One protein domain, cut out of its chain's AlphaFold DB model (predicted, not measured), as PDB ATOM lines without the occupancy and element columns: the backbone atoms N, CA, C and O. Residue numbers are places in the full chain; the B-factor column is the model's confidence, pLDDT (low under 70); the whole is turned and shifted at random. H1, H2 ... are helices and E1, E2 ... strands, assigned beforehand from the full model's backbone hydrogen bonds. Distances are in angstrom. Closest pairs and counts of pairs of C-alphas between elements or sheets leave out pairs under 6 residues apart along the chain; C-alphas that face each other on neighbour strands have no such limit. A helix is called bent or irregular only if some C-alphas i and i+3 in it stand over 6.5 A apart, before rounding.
ATOM      1  N   HIS A   6     118.399 149.592 197.241       81.12
ATOM      2  CA  HIS A   6     118.153 148.163 197.114       81.12
ATOM      3  C   HIS A   6     119.404 147.398 197.493       81.12
ATOM      4  O   HIS A   6     120.524 147.849 197.274       81.12
ATOM      5  N   THR A   7     119.207 146.230 198.089       83.12
ATOM      6  CA  THR A   7     120.316 145.383 198.504       83.12
ATOM      7  C   THR A   7     120.522 144.299 197.458       83.12
ATOM      8  O   THR A   7     119.599 143.545 197.164       83.12
ATOM      9  N   PHE A   8     121.720 144.221 196.893       85.12
ATOM     10  CA  PHE A   8     122.108 143.212 195.912       85.12
ATOM     11  C   PHE A   8     123.111 142.238 196.512       85.12
ATOM     12  O   PHE A   8     123.818 142.582 197.460       85.12
ATOM     13  N   ALA A   9     123.193 141.041 195.940       83.88
ATOM     14  CA  ALA A   9     124.213 140.068 196.268       83.88
ATOM     15  C   ALA A   9     124.842 139.441 195.022       83.88
ATOM     16  O   ALA A   9     124.152 139.188 194.036       83.88
ATOM     17  N   VAL A  10     126.146 139.171 195.087       82.38
ATOM     18  CA  VAL A  10     126.901 138.413 194.075       82.38
ATOM     19  C   VAL A  10     127.745 137.328 194.755       82.38
ATOM     20  O   VAL A  10     128.109 137.500 195.925       82.38
ATOM     21  N   PRO A  11     128.078 136.221 194.071       80.19
ATOM     22  CA  PRO A  11     129.000 135.218 194.601       80.19
ATOM     23  C   PRO A  11     130.379 135.813 194.904       80.19
ATOM     24  O   PRO A  11     130.928 136.548 194.083       80.19
ATOM     25  N   LEU A  12     130.971 135.473 196.055       76.12
ATOM     26  CA  LEU A  12     132.338 135.893 196.396       76.12
ATOM     27  C   LEU A  12     133.361 135.396 195.366       76.12
ATOM     28  O   LEU A  12     134.271 136.131 194.996       76.12
ATOM     29  N   SER A  13     133.163 134.185 194.853       75.06
ATOM     30  CA  SER A  13     133.995 133.561 193.818       75.06
ATOM     31  C   SER A  13     134.003 134.308 192.483       75.06
ATOM     32  O   SER A  13     134.924 134.155 191.690       75.06
ATOM     33  N   ALA A  14     133.006 135.160 192.230       77.75
ATOM     34  CA  ALA A  14     132.965 135.986 191.028       77.75
ATOM     35  C   ALA A  14     133.922 137.184 191.085       77.75
ATOM     36  O   ALA A  14     134.174 137.832 190.079       77.75
ATOM     37  N   VAL A  15     134.405 137.535 192.274       73.56
ATOM     38  CA  VAL A  15     135.228 138.732 192.503       73.56
ATOM     39  C   VAL A  15     136.534 138.413 193.219       73.56
ATOM     40  O   VAL A  15     137.424 139.259 193.281       73.56
ATOM     41  N   VAL A  16     136.667 137.195 193.736       73.69
ATOM     42  CA  VAL A  16     137.890 136.654 194.317       73.69
ATOM     43  C   VAL A  16     138.296 135.427 193.519       73.69
ATOM     44  O   VAL A  16     137.506 134.512 193.322       73.69
ATOM     45  N   ASP A  17     139.555 135.408 193.096       72.25
ATOM     46  CA  ASP A  17     140.174 134.244 192.475       72.25
ATOM     47  C   ASP A  17     140.317 133.119 193.514       72.25
ATOM     48  O   ASP A  17     141.178 133.178 194.394       72.25
ATOM     49  N   GLU A  18     139.453 132.104 193.427       68.00
ATOM     50  CA  GLU A  18     139.414 130.981 194.373       68.00
ATOM     51  C   GLU A  18     140.723 130.187 194.412       68.00
ATOM     52  O   GLU A  18     141.050 129.611 195.448       68.00
ATOM     53  N   SER A  19     141.527 130.206 193.340       68.94
ATOM     54  CA  SER A  19     142.841 129.546 193.336       68.94
ATOM     55  C   SER A  19     143.831 130.174 194.323       68.94
ATOM     56  O   SER A  19     144.834 129.556 194.680       68.94
ATOM     57  N   LYS A  20     143.540 131.396 194.786       68.38
ATOM     58  CA  LYS A  20     144.328 132.146 195.772       68.38
ATOM     59  C   LYS A  20     143.737 132.083 197.178       68.38
ATOM     60  O   LYS A  20     144.270 132.714 198.087       68.38
ATOM     61  N   VAL A  21     142.634 131.361 197.357       68.69
ATOM     62  CA  VAL A  21     141.989 131.158 198.652       68.69
ATOM     63  C   VAL A  21     142.476 129.833 199.220       68.69
ATOM     64  O   VAL A  21     142.135 128.768 198.717       68.69
ATOM     65  N   GLU A  22     143.241 129.885 200.306       66.56
ATOM     66  CA  GLU A  22     143.607 128.686 201.062       66.56
ATOM     67  C   GLU A  22     142.474 128.302 202.030       66.56
ATOM     68  O   GLU A  22     142.191 129.068 202.969       66.56
ATOM     69  N   PRO A  23     141.818 127.138 201.846       61.28
ATOM     70  CA  PRO A  23     140.745 126.689 202.725       61.28
ATOM     71  C   PRO A  23     141.256 126.502 204.158       61.28
ATOM     72  O   PRO A  23     142.278 125.861 204.385       61.28
ATOM     73  N   GLY A  24     140.553 127.070 205.139       63.22
ATOM     74  CA  GLY A  24     140.915 126.966 206.560       63.22
ATOM     75  C   GLY A  24     141.979 127.958 207.051       63.22
ATOM     76  O   GLY A  24     142.109 128.128 208.259       63.22
ATOM     77  N   GLN A  25     142.685 128.653 206.151       64.31
ATOM     78  CA  GLN A  25     143.594 129.761 206.499       64.31
ATOM     79  C   GLN A  25     143.041 131.131 206.093       64.31
ATOM     80  O   GLN A  25     143.334 132.142 206.731       64.31
ATOM     81  N   SER A  26     142.213 131.173 205.049       63.84
ATOM     82  CA  SER A  26     141.634 132.416 204.545       63.84
ATOM     83  C   SER A  26     140.363 132.782 205.312       63.84
ATOM     84  O   SER A  26     139.363 132.065 205.253       63.84
ATOM     85  N   ASP A  27     140.367 133.932 205.993       72.94
ATOM     86  CA  ASP A  27     139.150 134.507 206.576       72.94
ATOM     87  C   ASP A  27     138.303 135.151 205.467       72.94
ATOM     88  O   ASP A  27     138.426 136.336 205.138       72.94
ATOM     89  N   LEU A  28     137.416 134.349 204.878       68.88
ATOM     90  CA  LEU A  28     136.490 134.781 203.830       68.88
ATOM     91  C   LEU A  28     135.602 135.958 204.278       68.88
ATOM     92  O   LEU A  28     135.251 136.814 203.465       68.88
ATOM     93  N   ARG A  29     135.291 136.073 205.580       70.06
ATOM     94  CA  ARG A  29     134.517 137.206 206.118       70.06
ATOM     95  C   ARG A  29     135.346 138.486 206.090       70.06
ATOM     96  O   ARG A  29     134.811 139.559 205.802       70.06
ATOM     97  N   MET A  30     136.646 138.393 206.369       72.00
ATOM     98  CA  MET A  30     137.576 139.514 206.218       72.00
ATOM     99  C   MET A  30     137.705 139.937 204.750       72.00
ATOM    100  O   MET A  30     137.640 141.137 204.476       72.00
ATOM    101  N   LEU A  31     137.800 138.984 203.819       69.44
ATOM    102  CA  LEU A  31     137.826 139.260 202.376       69.44
ATOM    103  C   LEU A  31     136.556 139.980 201.908       69.44
ATOM    104  O   LEU A  31     136.650 141.028 201.269       69.44
ATOM    105  N   ALA A  32     135.375 139.495 202.301       68.25
ATOM    106  CA  ALA A  32     134.107 140.157 201.992       68.25
ATOM    107  C   ALA A  32     134.074 141.605 202.517       68.25
ATOM    108  O   ALA A  32     133.683 142.527 201.800       68.25
ATOM    109  N   ARG A  33     134.568 141.844 203.741       72.56
ATOM    110  CA  ARG A  33     134.682 143.198 204.312       72.56
ATOM    111  C   ARG A  33     135.664 144.085 203.550       72.56
ATOM    112  O   ARG A  33     135.375 145.266 203.353       72.56
ATOM    113  N   GLN A  34     136.824 143.558 203.158       71.94
ATOM    114  CA  GLN A  34     137.826 144.305 202.395       71.94
ATOM    115  C   GLN A  34     137.297 144.691 201.015       71.94
ATOM    116  O   GLN A  34     137.422 145.855 200.631       71.94
ATOM    117  N   LEU A  35     136.626 143.770 200.320       67.75
ATOM    118  CA  LEU A  35     135.969 144.094 199.059       67.75
ATOM    119  C   LEU A  35     134.882 145.150 199.264       67.75
ATOM    120  O   LEU A  35     134.793 146.103 198.498       67.75
ATOM    121  N   GLY A  36     134.111 145.039 200.341       69.25
ATOM    122  CA  GLY A  36     133.145 146.054 200.724       69.25
ATOM    123  C   GLY A  36     133.717 147.460 200.843       69.25
ATOM    124  O   GLY A  36     133.134 148.422 200.342       69.25
ATOM    125  N   ARG A  37     134.885 147.580 201.479       72.25
ATOM    126  CA  ARG A  37     135.615 148.852 201.572       72.25
ATOM    127  C   ARG A  37     136.090 149.330 200.205       72.25
ATOM    128  O   ARG A  37     135.986 150.520 199.933       72.25
ATOM    129  N   TRP A  38     136.582 148.426 199.359       70.50
ATOM    130  CA  TRP A  38     137.020 148.762 198.005       70.50
ATOM    131  C   TRP A  38     135.860 149.268 197.138       70.50
ATOM    132  O   TRP A  38     136.000 150.304 196.494       70.50
ATOM    133  N   LEU A  39     134.704 148.599 197.168       69.50
ATOM    134  CA  LEU A  39     133.505 149.004 196.424       69.50
ATOM    135  C   LEU A  39     132.993 150.369 196.880       69.50
ATOM    136  O   LEU A  39     132.666 151.211 196.050       69.50
ATOM    137  N   ASN A  40     132.976 150.617 198.189       71.75
ATOM    138  CA  ASN A  40     132.628 151.930 198.717       71.75
ATOM    139  C   ASN A  40     133.625 152.998 198.233       71.75
ATOM    140  O   ASN A  40     133.232 154.008 197.663       71.75
ATOM    141  N   HIS A  41     134.925 152.732 198.371       72.69
ATOM    142  CA  HIS A  41     135.964 153.690 198.003       72.69
ATOM    143  C   HIS A  41     135.974 154.048 196.510       72.69
ATOM    144  O   HIS A  41     136.167 155.210 196.170       72.69
ATOM    145  N   ASN A  42     135.779 153.066 195.625       66.12
ATOM    146  CA  ASN A  42     135.904 153.271 194.179       66.12
ATOM    147  C   ASN A  42     134.576 153.619 193.497       66.12
ATOM    148  O   ASN A  42     134.596 154.243 192.439       66.12
ATOM    149  N   LEU A  43     133.438 153.200 194.062       66.12
ATOM    150  CA  LEU A  43     132.131 153.262 193.394       66.12
ATOM    151  C   LEU A  43     131.025 153.932 194.241       66.12
ATOM    152  O   LEU A  43     129.878 153.959 193.800       66.12
ATOM    153  N   ASP A  44     131.337 154.459 195.435       69.25
ATOM    154  CA  ASP A  44     130.372 155.032 196.404       69.25
ATOM    155  C   ASP A  44     129.223 154.061 196.764       69.25
ATOM    156  O   ASP A  44     128.092 154.458 197.050       69.25
ATOM    157  N   LEU A  45     129.506 152.752 196.724       65.94
ATOM    158  CA  LEU A  45     128.547 151.699 197.057       65.94
ATOM    159  C   LEU A  45     128.570 151.401 198.560       65.94
ATOM    160  O   LEU A  45     129.584 150.956 199.107       65.94
ATOM    161  N   VAL A  46     127.429 151.580 199.234       66.06
ATOM    162  CA  VAL A  46     127.286 151.297 200.671       66.06
ATOM    163  C   VAL A  46     127.218 149.786 200.886       66.06
ATOM    164  O   VAL A  46     126.164 149.152 200.915       66.06
ATOM    165  N   HIS A  47     128.384 149.175 201.049       64.31
ATOM    166  CA  HIS A  47     128.474 147.745 201.287       64.31
ATOM    167  C   HIS A  47     127.974 147.367 202.691       64.31
ATOM    168  O   HIS A  47     128.578 147.724 203.705       64.31
ATOM    169  N   LYS A  48     126.892 146.586 202.750       62.00
ATOM    170  CA  LYS A  48     126.357 145.978 203.976       62.00
ATOM    171  C   LYS A  48     126.879 144.549 204.051       62.00
ATOM    172  O   LYS A  48     126.153 143.602 203.780       62.00
ATOM    173  N   GLY A  49     128.171 144.423 204.339       52.12
ATOM    174  CA  GLY A  49     128.901 143.159 204.277       52.12
ATOM    175  C   GLY A  49     128.405 142.114 205.252       52.12
ATOM    176  O   GLY A  49     128.944 141.972 206.348       52.12
ATOM    177  N   THR A  50     127.408 141.359 204.815       51.56
ATOM    178  CA  THR A  50     126.948 140.148 205.473       51.56
ATOM    179  C   THR A  50     127.334 138.980 204.589       51.56
ATOM    180  O   THR A  50     126.824 138.835 203.482       51.56
ATOM    181  N   ALA A  51     128.235 138.148 205.097       51.41
ATOM    182  CA  ALA A  51     128.418 136.814 204.567       51.41
ATOM    183  C   ALA A  51     127.145 136.012 204.848       51.41
ATOM    184  O   ALA A  51     126.805 135.780 206.009       51.41
ATOM    185  N   ILE A  52     126.429 135.628 203.795       54.25
ATOM    186  CA  ILE A  52     125.341 134.658 203.897       54.25
ATOM    187  C   ILE A  52     125.946 133.304 203.543       54.25
ATOM    188  O   ILE A  52     126.320 133.077 202.394       54.25
ATOM    189  N   GLU A  53     126.081 132.436 204.542       49.97
ATOM    190  CA  GLU A  53     126.392 131.023 204.333       49.97
ATOM    191  C   GLU A  53     125.121 130.362 203.779       49.97
ATOM    192  O   GLU A  53     124.096 130.292 204.458       49.97
ATOM    193  N   SER A  54     125.149 129.954 202.509       46.62
ATOM    194  CA  SER A  54     124.054 129.234 201.859       46.62
ATOM    195  C   SER A  54     124.567 127.874 201.407       46.62
ATOM    196  O   SER A  54     125.508 127.797 200.622       46.62
ATOM    197  N   ASN A  55     123.939 126.802 201.895       47.81
ATOM    198  CA  ASN A  55     124.335 125.430 201.567       47.81
ATOM    199  C   ASN A  55     124.144 125.079 200.079       47.81
ATOM    200  O   ASN A  55     124.789 124.149 199.604       47.81
ATOM    201  N   ASP A  56     123.322 125.839 199.343       51.50
ATOM    202  CA  ASP A  56     122.950 125.536 197.953       51.50
ATOM    203  C   ASP A  56     123.605 126.468 196.910       51.50
ATOM    204  O   ASP A  56     123.612 126.150 195.723       51.50
ATOM    205  N   LEU A  57     124.157 127.621 197.321       51.12
ATOM    206  CA  LEU A  57     124.678 128.667 196.413       51.12
ATOM    207  C   LEU A  57     126.211 128.815 196.425       51.12
ATOM    208  O   LEU A  57     126.751 129.680 195.735       51.12
ATOM    209  N   GLY A  58     126.919 127.987 197.195       53.16
ATOM    210  CA  GLY A  58     128.359 128.134 197.420       53.16
ATOM    211  C   GLY A  58     128.693 129.085 198.582       53.16
ATOM    212  O   GLY A  58     127.813 129.740 199.144       53.16
ATOM    213  N   PRO A  59     129.969 129.141 199.000       57.44
ATOM    214  CA  PRO A  59     130.336 129.357 200.402       57.44
ATOM    215  C   PRO A  59     130.124 130.780 200.930       57.44
ATOM    216  O   PRO A  59     130.127 130.971 202.146       57.44
ATOM    217  N   MET A  60     129.952 131.793 200.072       71.75
ATOM    218  CA  MET A  60     129.753 133.163 200.544       71.75
ATOM    219  C   MET A  60     129.182 134.092 199.466       71.75
ATOM    220  O   MET A  60     129.695 134.167 198.349       71.75
ATOM    221  N   LEU A  61     128.155 134.860 199.836       72.38
ATOM    222  CA  LEU A  61     127.640 135.979 199.045       72.38
ATOM    223  C   LEU A  61     128.161 137.315 199.574       72.38
ATOM    224  O   LEU A  61     128.309 137.513 200.780       72.38
ATOM    225  N   ILE A  62     128.379 138.251 198.657       74.75
ATOM    226  CA  ILE A  62     128.749 139.632 198.949       74.75
ATOM    227  C   ILE A  62     127.516 140.494 198.806       74.75
ATOM    228  O   ILE A  62     126.986 140.612 197.708       74.75
ATOM    229  N   VAL A  63     127.095 141.121 199.902       73.06
ATOM    230  CA  VAL A  63     125.852 141.891 199.973       73.06
ATOM    231  C   VAL A  63     126.140 143.396 199.991       73.06
ATOM    232  O   VAL A  63     126.885 143.879 200.841       73.06
ATOM    233  N   ALA A  64     125.556 144.163 199.073       76.62
ATOM    234  CA  ALA A  64     125.756 145.610 198.974       76.62
ATOM    235  C   ALA A  64     124.424 146.363 198.879       76.62
ATOM    236  O   ALA A  64     123.568 146.009 198.073       76.62
ATOM    237  N   GLY A  65     124.263 147.410 199.692       78.38
ATOM    238  CA  GLY A  65     123.197 148.394 199.538       78.38
ATOM    239  C   GLY A  65     123.583 149.390 198.448       78.38
ATOM    240  O   GLY A  65     124.650 150.003 198.499       78.38
ATOM    241  N   VAL A  66     122.733 149.526 197.438       78.25
ATOM    242  CA  VAL A  66     122.993 150.339 196.250       78.25
ATOM    243  C   VAL A  66     121.826 151.285 196.021       78.25
ATOM    244  O   VAL A  66     120.662 150.872 195.980       78.25
ATOM    245  N   ARG A  67     122.134 152.574 195.861       82.25
ATOM    246  CA  ARG A  67     121.136 153.595 195.523       82.25
ATOM    247  C   ARG A  67     120.590 153.350 194.122       82.25
ATOM    248  O   ARG A  67     121.336 152.923 193.249       82.25
ATOM    249  N   GLU A  68     119.329 153.691 193.890       81.69
ATOM    250  CA  GLU A  68     118.644 153.494 192.602       81.69
ATOM    251  C   GLU A  68     119.436 153.983 191.386       81.69
ATOM    252  O   GLU A  68     119.633 153.237 190.430       81.69
ATOM    253  N   ALA A  69     120.013 155.183 191.470       82.19
ATOM    254  CA  ALA A  69     120.833 155.753 190.401       82.19
ATOM    255  C   ALA A  69     122.091 154.925 190.050       82.19
ATOM    256  O   ALA A  69     122.661 155.101 188.976       82.19
ATOM    257  N   GLN A  70     122.541 154.042 190.944       80.06
ATOM    258  CA  GLN A  70     123.761 153.241 190.813       80.06
ATOM    259  C   GLN A  70     123.477 151.760 190.519       80.06
ATOM    260  O   GLN A  70     124.420 151.000 190.312       80.06
ATOM    261  N   TRP A  71     122.214 151.317 190.455       85.25
ATOM    262  CA  TRP A  71     121.895 149.908 190.168       85.25
ATOM    263  C   TRP A  71     122.517 149.358 188.880       85.25
ATOM    264  O   TRP A  71     122.958 148.206 188.913       85.25
ATOM    265  N   PRO A  72     122.629 150.127 187.773       86.75
ATOM    266  CA  PRO A  72     123.265 149.624 186.556       86.75
ATOM    267  C   PRO A  72     124.704 149.128 186.768       86.75
ATOM    268  O   PRO A  72     125.146 148.228 186.060       86.75
ATOM    269  N   VAL A  73     125.419 149.649 187.775       82.94
ATOM    270  CA  VAL A  73     126.780 149.204 188.121       82.94
ATOM    271  C   VAL A  73     126.795 147.744 188.572       82.94
ATOM    272  O   VAL A  73     127.709 147.006 188.214       82.94
ATOM    273  N   MET A  74     125.775 147.294 189.310       84.50
ATOM    274  CA  MET A  74     125.686 145.897 189.746       84.50
ATOM    275  C   MET A  74     125.437 144.951 188.571       84.50
ATOM    276  O   MET A  74     125.994 143.854 188.544       84.50
ATOM    277  N   LEU A  75     124.646 145.389 187.584       86.38
ATOM    278  CA  LEU A  75     124.429 144.636 186.351       86.38
ATOM    279  C   LEU A  75     125.737 144.519 185.555       86.38
ATOM    280  O   LEU A  75     126.142 143.416 185.203       86.38
ATOM    281  N   ALA A  76     126.439 145.639 185.355       85.19
ATOM    282  CA  ALA A  76     127.715 145.675 184.644       85.19
ATOM    283  C   ALA A  76     128.799 144.827 185.337       85.19
ATOM    284  O   ALA A  76     129.568 144.130 184.669       85.19
ATOM    285  N   LEU A  77     128.844 144.838 186.675       83.25
ATOM    286  CA  LEU A  77     129.728 143.974 187.458       83.25
ATOM    287  C   LEU A  77     129.420 142.495 187.194       83.25
ATOM    288  O   LEU A  77     130.332 141.737 186.874       83.25
ATOM    289  N   ALA A  78     128.148 142.098 187.285       85.94
ATOM    290  CA  ALA A  78     127.733 140.714 187.069       85.94
ATOM    291  C   ALA A  78     128.018 140.233 185.638       85.94
ATOM    292  O   ALA A  78     128.496 139.117 185.444       85.94
ATOM    293  N   GLN A  79     127.816 141.099 184.645       87.62
ATOM    294  CA  GLN A  79     128.171 140.847 183.247       87.62
ATOM    295  C   GLN A  79     129.677 140.642 183.060       87.62
ATOM    296  O   GLN A  79     130.104 139.657 182.457       87.62
ATOM    297  N   THR A  80     130.484 141.548 183.617       85.56
ATOM    298  CA  THR A  80     131.949 141.514 183.499       85.56
ATOM    299  C   THR A  80     132.526 140.258 184.144       85.56
ATOM    300  O   THR A  80     133.393 139.608 183.566       85.56
ATOM    301  N   GLN A  81     132.011 139.892 185.319       83.12
ATOM    302  CA  GLN A  81     132.447 138.712 186.067       83.12
ATOM    303  C   GLN A  81     131.731 137.421 185.649       83.12
ATOM    304  O   GLN A  81     132.032 136.356 186.182       83.12
ATOM    305  N   ARG A  82     130.789 137.501 184.697       86.00
ATOM    306  CA  ARG A  82     129.960 136.381 184.216       86.00
ATOM    307  C   ARG A  82     129.330 135.587 185.361       86.00
ATOM    308  O   ARG A  82     129.399 134.359 185.390       86.00
ATOM    309  N   CYS A  83     128.734 136.293 186.314       84.88
ATOM    310  CA  CYS A  83     128.187 135.696 187.525       84.88
ATOM    311  C   CYS A  83     126.708 136.021 187.731       84.88
ATOM    312  O   CYS A  83     126.143 136.918 187.106       84.88
ATOM    313  N   ALA A  84     126.075 135.266 188.630       87.00
ATOM    314  CA  ALA A  84     124.705 135.529 189.033       87.00
ATOM    315  C   ALA A  84     124.612 136.820 189.864       87.00
ATOM    316  O   ALA A  84     125.453 137.085 190.726       87.00
ATOM    317  N   LEU A  85     123.541 137.584 189.644       88.94
ATOM    318  CA  LEU A  85     123.176 138.742 190.453       88.94
ATOM    319  C   LEU A  85     121.867 138.454 191.183       88.94
ATOM    320  O   LEU A  85     120.888 138.027 190.572       88.94
ATOM    321  N   TYR A  86     121.829 138.725 192.481       87.50
ATOM    322  CA  TYR A  86     120.648 138.525 193.311       87.50
ATOM    323  C   TYR A  86     120.170 139.851 193.891       87.50
ATOM    324  O   TYR A  86     120.969 140.679 194.320       87.50
ATOM    325  N   LEU A  87     118.857 140.028 193.965       87.31
ATOM    326  CA  LEU A  87     118.219 141.039 194.793       87.31
ATOM    327  C   LEU A  87     117.883 140.419 196.153       87.31
ATOM    328  O   LEU A  87     117.220 139.382 196.225       87.31
ATOM    329  N   VAL A  88     118.329 141.062 197.228       83.44
ATOM    330  CA  VAL A  88     118.062 140.655 198.607       83.44
ATOM    331  C   VAL A  88     116.794 141.357 199.076       83.44
ATOM    332  O   VAL A  88     116.757 142.579 199.220       83.44
ATOM    333  N   LEU A  89     115.745 140.576 199.308       81.75
ATOM    334  CA  LEU A  89     114.437 141.061 199.730       81.75
ATOM    335  C   LEU A  89     114.161 140.628 201.177       81.75
ATOM    336  O   LEU A  89     114.387 139.463 201.510       81.75
ATOM    337  N   PRO A  90     113.656 141.514 202.051       74.56
ATOM    338  CA  PRO A  90     113.179 141.092 203.362       74.56
ATOM    339  C   PRO A  90     111.940 140.205 203.184       74.56
ATOM    340  O   PRO A  90     111.040 140.547 202.419       74.56
ATOM    341  N   ASN A  91     111.862 139.081 203.900       74.12
ATOM    342  CA  ASN A  91     110.697 138.189 203.826       74.12
ATOM    343  C   ASN A  91     109.658 138.428 204.941       74.12
ATOM    344  O   ASN A  91     108.724 137.647 205.098       74.12
ATOM    345  N   GLY A  92     109.828 139.488 205.741       60.06
ATOM    346  CA  GLY A  92     108.924 139.847 206.841       60.06
ATOM    347  C   GLY A  92     109.054 138.987 208.106       60.06
ATOM    348  O   GLY A  92     108.471 139.338 209.125       60.06
ATOM    349  N   GLN A  93     109.849 137.913 208.087       64.06
ATOM    350  CA  GLN A  93     110.072 137.000 209.220       64.06
ATOM    351  C   GLN A  93     111.479 137.143 209.829       64.06
ATOM    352  O   GLN A  93     111.981 136.238 210.491       64.06
ATOM    353  N   GLY A  94     112.153 138.268 209.569       57.88
ATOM    354  CA  GLY A  94     113.549 138.493 209.971       57.88
ATOM    355  C   GLY A  94     114.581 137.744 209.118       57.88
ATOM    356  O   GLY A  94     115.778 137.845 209.375       57.88
ATOM    357  N   GLN A  95     114.136 137.026 208.088       65.44
ATOM    358  CA  GLN A  95     114.980 136.356 207.106       65.44
ATOM    359  C   GLN A  95     115.013 137.154 205.790       65.44
ATOM    360  O   GLN A  95     114.184 138.034 205.531       65.44
ATOM    361  N   HIS A  96     115.993 136.838 204.944       71.38
ATOM    362  CA  HIS A  96     116.152 137.451 203.629       71.38
ATOM    363  C   HIS A  96     115.939 136.403 202.539       71.38
ATOM    364  O   HIS A  96     116.439 135.284 202.637       71.38
ATOM    365  N   PHE A  97     115.203 136.779 201.500       76.69
ATOM    366  CA  PHE A  97     115.014 135.995 200.289       76.69
ATOM    367  C   PHE A  97     115.913 136.536 199.175       76.69
ATOM    368  O   PHE A  97     116.011 137.751 198.986       76.69
ATOM    369  N   LEU A  98     116.550 135.636 198.428       82.06
ATOM    370  CA  LEU A  98     117.376 135.980 197.275       82.06
ATOM    371  C   LEU A  98     116.577 135.756 195.997       82.06
ATOM    372  O   LEU A  98     116.249 134.625 195.645       82.06
ATOM    373  N   LYS A  99     116.292 136.838 195.276       86.00
ATOM    374  CA  LYS A  99     115.699 136.773 193.942       86.00
ATOM    375  C   LYS A  99     116.804 136.902 192.902       86.00
ATOM    376  O   LYS A  99     117.381 137.977 192.775       86.00
ATOM    377  N   ALA A 100     117.080 135.837 192.153       86.75
ATOM    378  CA  ALA A 100     117.981 135.924 191.007       86.75
ATOM    379  C   ALA A 100     117.429 136.925 189.978       86.75
ATOM    380  O   ALA A 100     116.227 136.934 189.688       86.75
ATOM    381  N   LEU A 101     118.303 137.785 189.470       89.00
ATOM    382  CA  LEU A 101     118.005 138.713 188.391       89.00
ATOM    383  C   LEU A 101     118.512 138.138 187.077       89.00
ATOM    384  O   LEU A 101     119.546 137.473 187.040       89.00
ATOM    385  N   ASP A 102     117.776 138.418 186.008       87.19
ATOM    386  CA  ASP A 102     118.221 138.083 184.665       87.19
ATOM    387  C   ASP A 102     119.341 139.051 184.267       87.19
ATOM    388  O   ASP A 102     119.145 140.271 184.252       87.19
TER     389      ASP A 102
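Overview. This is residues 6 to 102 of the 106 residues of an uncharacterized protein of Opitutae bacterium (UniProt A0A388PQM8). A five-stranded sheet, strongly twisted and curled like part of a barrel, has two helices, H1 and H2, over one face, each running along the strands under it. H1 covers the long strand E3, H2 covers E1 and E4, and the two helices stay apart; residues 22 to 27, in the link before H1, stick out from the body. The printed part has 97 residues, with two named helices and five named strands in the order E1, H1, E2, E3, H2, E4, E5; the sheet runs E2, E3, E1, E4, E5, antiparallel throughout, and the class is mixed. It is compact, with a radius of gyration of the C-alphas of 13.0 A, and spans 36 by 33 by 22 A.

Arrangement. E1, residues 6 to 11, is an inner strand between E3, residues 58 to 67, and E4, residues 85 to 90. It is antiparallel to E3, with N 8 and O 64 2.8 A apart, and to E4, with N 9 and O 86 2.8 A apart, both within hydrogen-bond range. H1, residues 28 to 43, is on the sheet over E3 at a height of 7.7 A, at 25 degrees to it on the local plane; their closest C-alphas, of Ala 32 and Ile 62, are 6.2 A apart. E2, residues 52 to 54, is an edge strand and forms a hairpin with E3, but no N and O across that pair are within hydrogen-bond range; C-alphas 53 and 60, which face each other, are 5.5 A apart. The pairing of E3 is staggered: residues 58 to 61 pair with E2 and residues 61 to 66 with E1. H2, residues 68 to 80, is on the same face as H1, at a height of 9.0 A over E1 and E4, at 11 degrees to E1 on the local plane; its closest C-alphas with E4, of Ala 78 and Leu 85, are 6.0 A apart. E5, residues 96 to 101, is the other edge strand and forms a hairpin with E4, with N 87 and O 99 2.8 A apart. E1, H1, E2 and E3, H2, E4 are split strand-helix-strand units, each two strands of the sheet that are not neighbours, with a helix between them along the chain and another strand between them in the sheet, E3 in the first unit and E1 in the second; both crossovers are right-handed. In H1 every O i to N i+4 pair is within hydrogen-bond range; in H2, 5 of 9 are.

Along the chain. E1 begins at C-alpha 6, (118.153, 148.163, 197.114), and measures 17.1 A. H1 measures 21.7 A and E3 26.5 A. H2 measures 20.1 A and is irregular, with C-alphas 69 and 72 7.6 A apart. E5 ends at C-alpha 101, (118.005, 138.713, 188.391).

Size, cuts and confidence. The C-alphas farthest apart, of Gly 24 and Ala 69, are 38.6 A apart. The printed part has no cut, and its one long link is E1 to H1, 16 residues. Mean pLDDT of the printed part is 72.9; 37 residues are under 70, among them 18 to 26, 42 to 59 and 92 to 95.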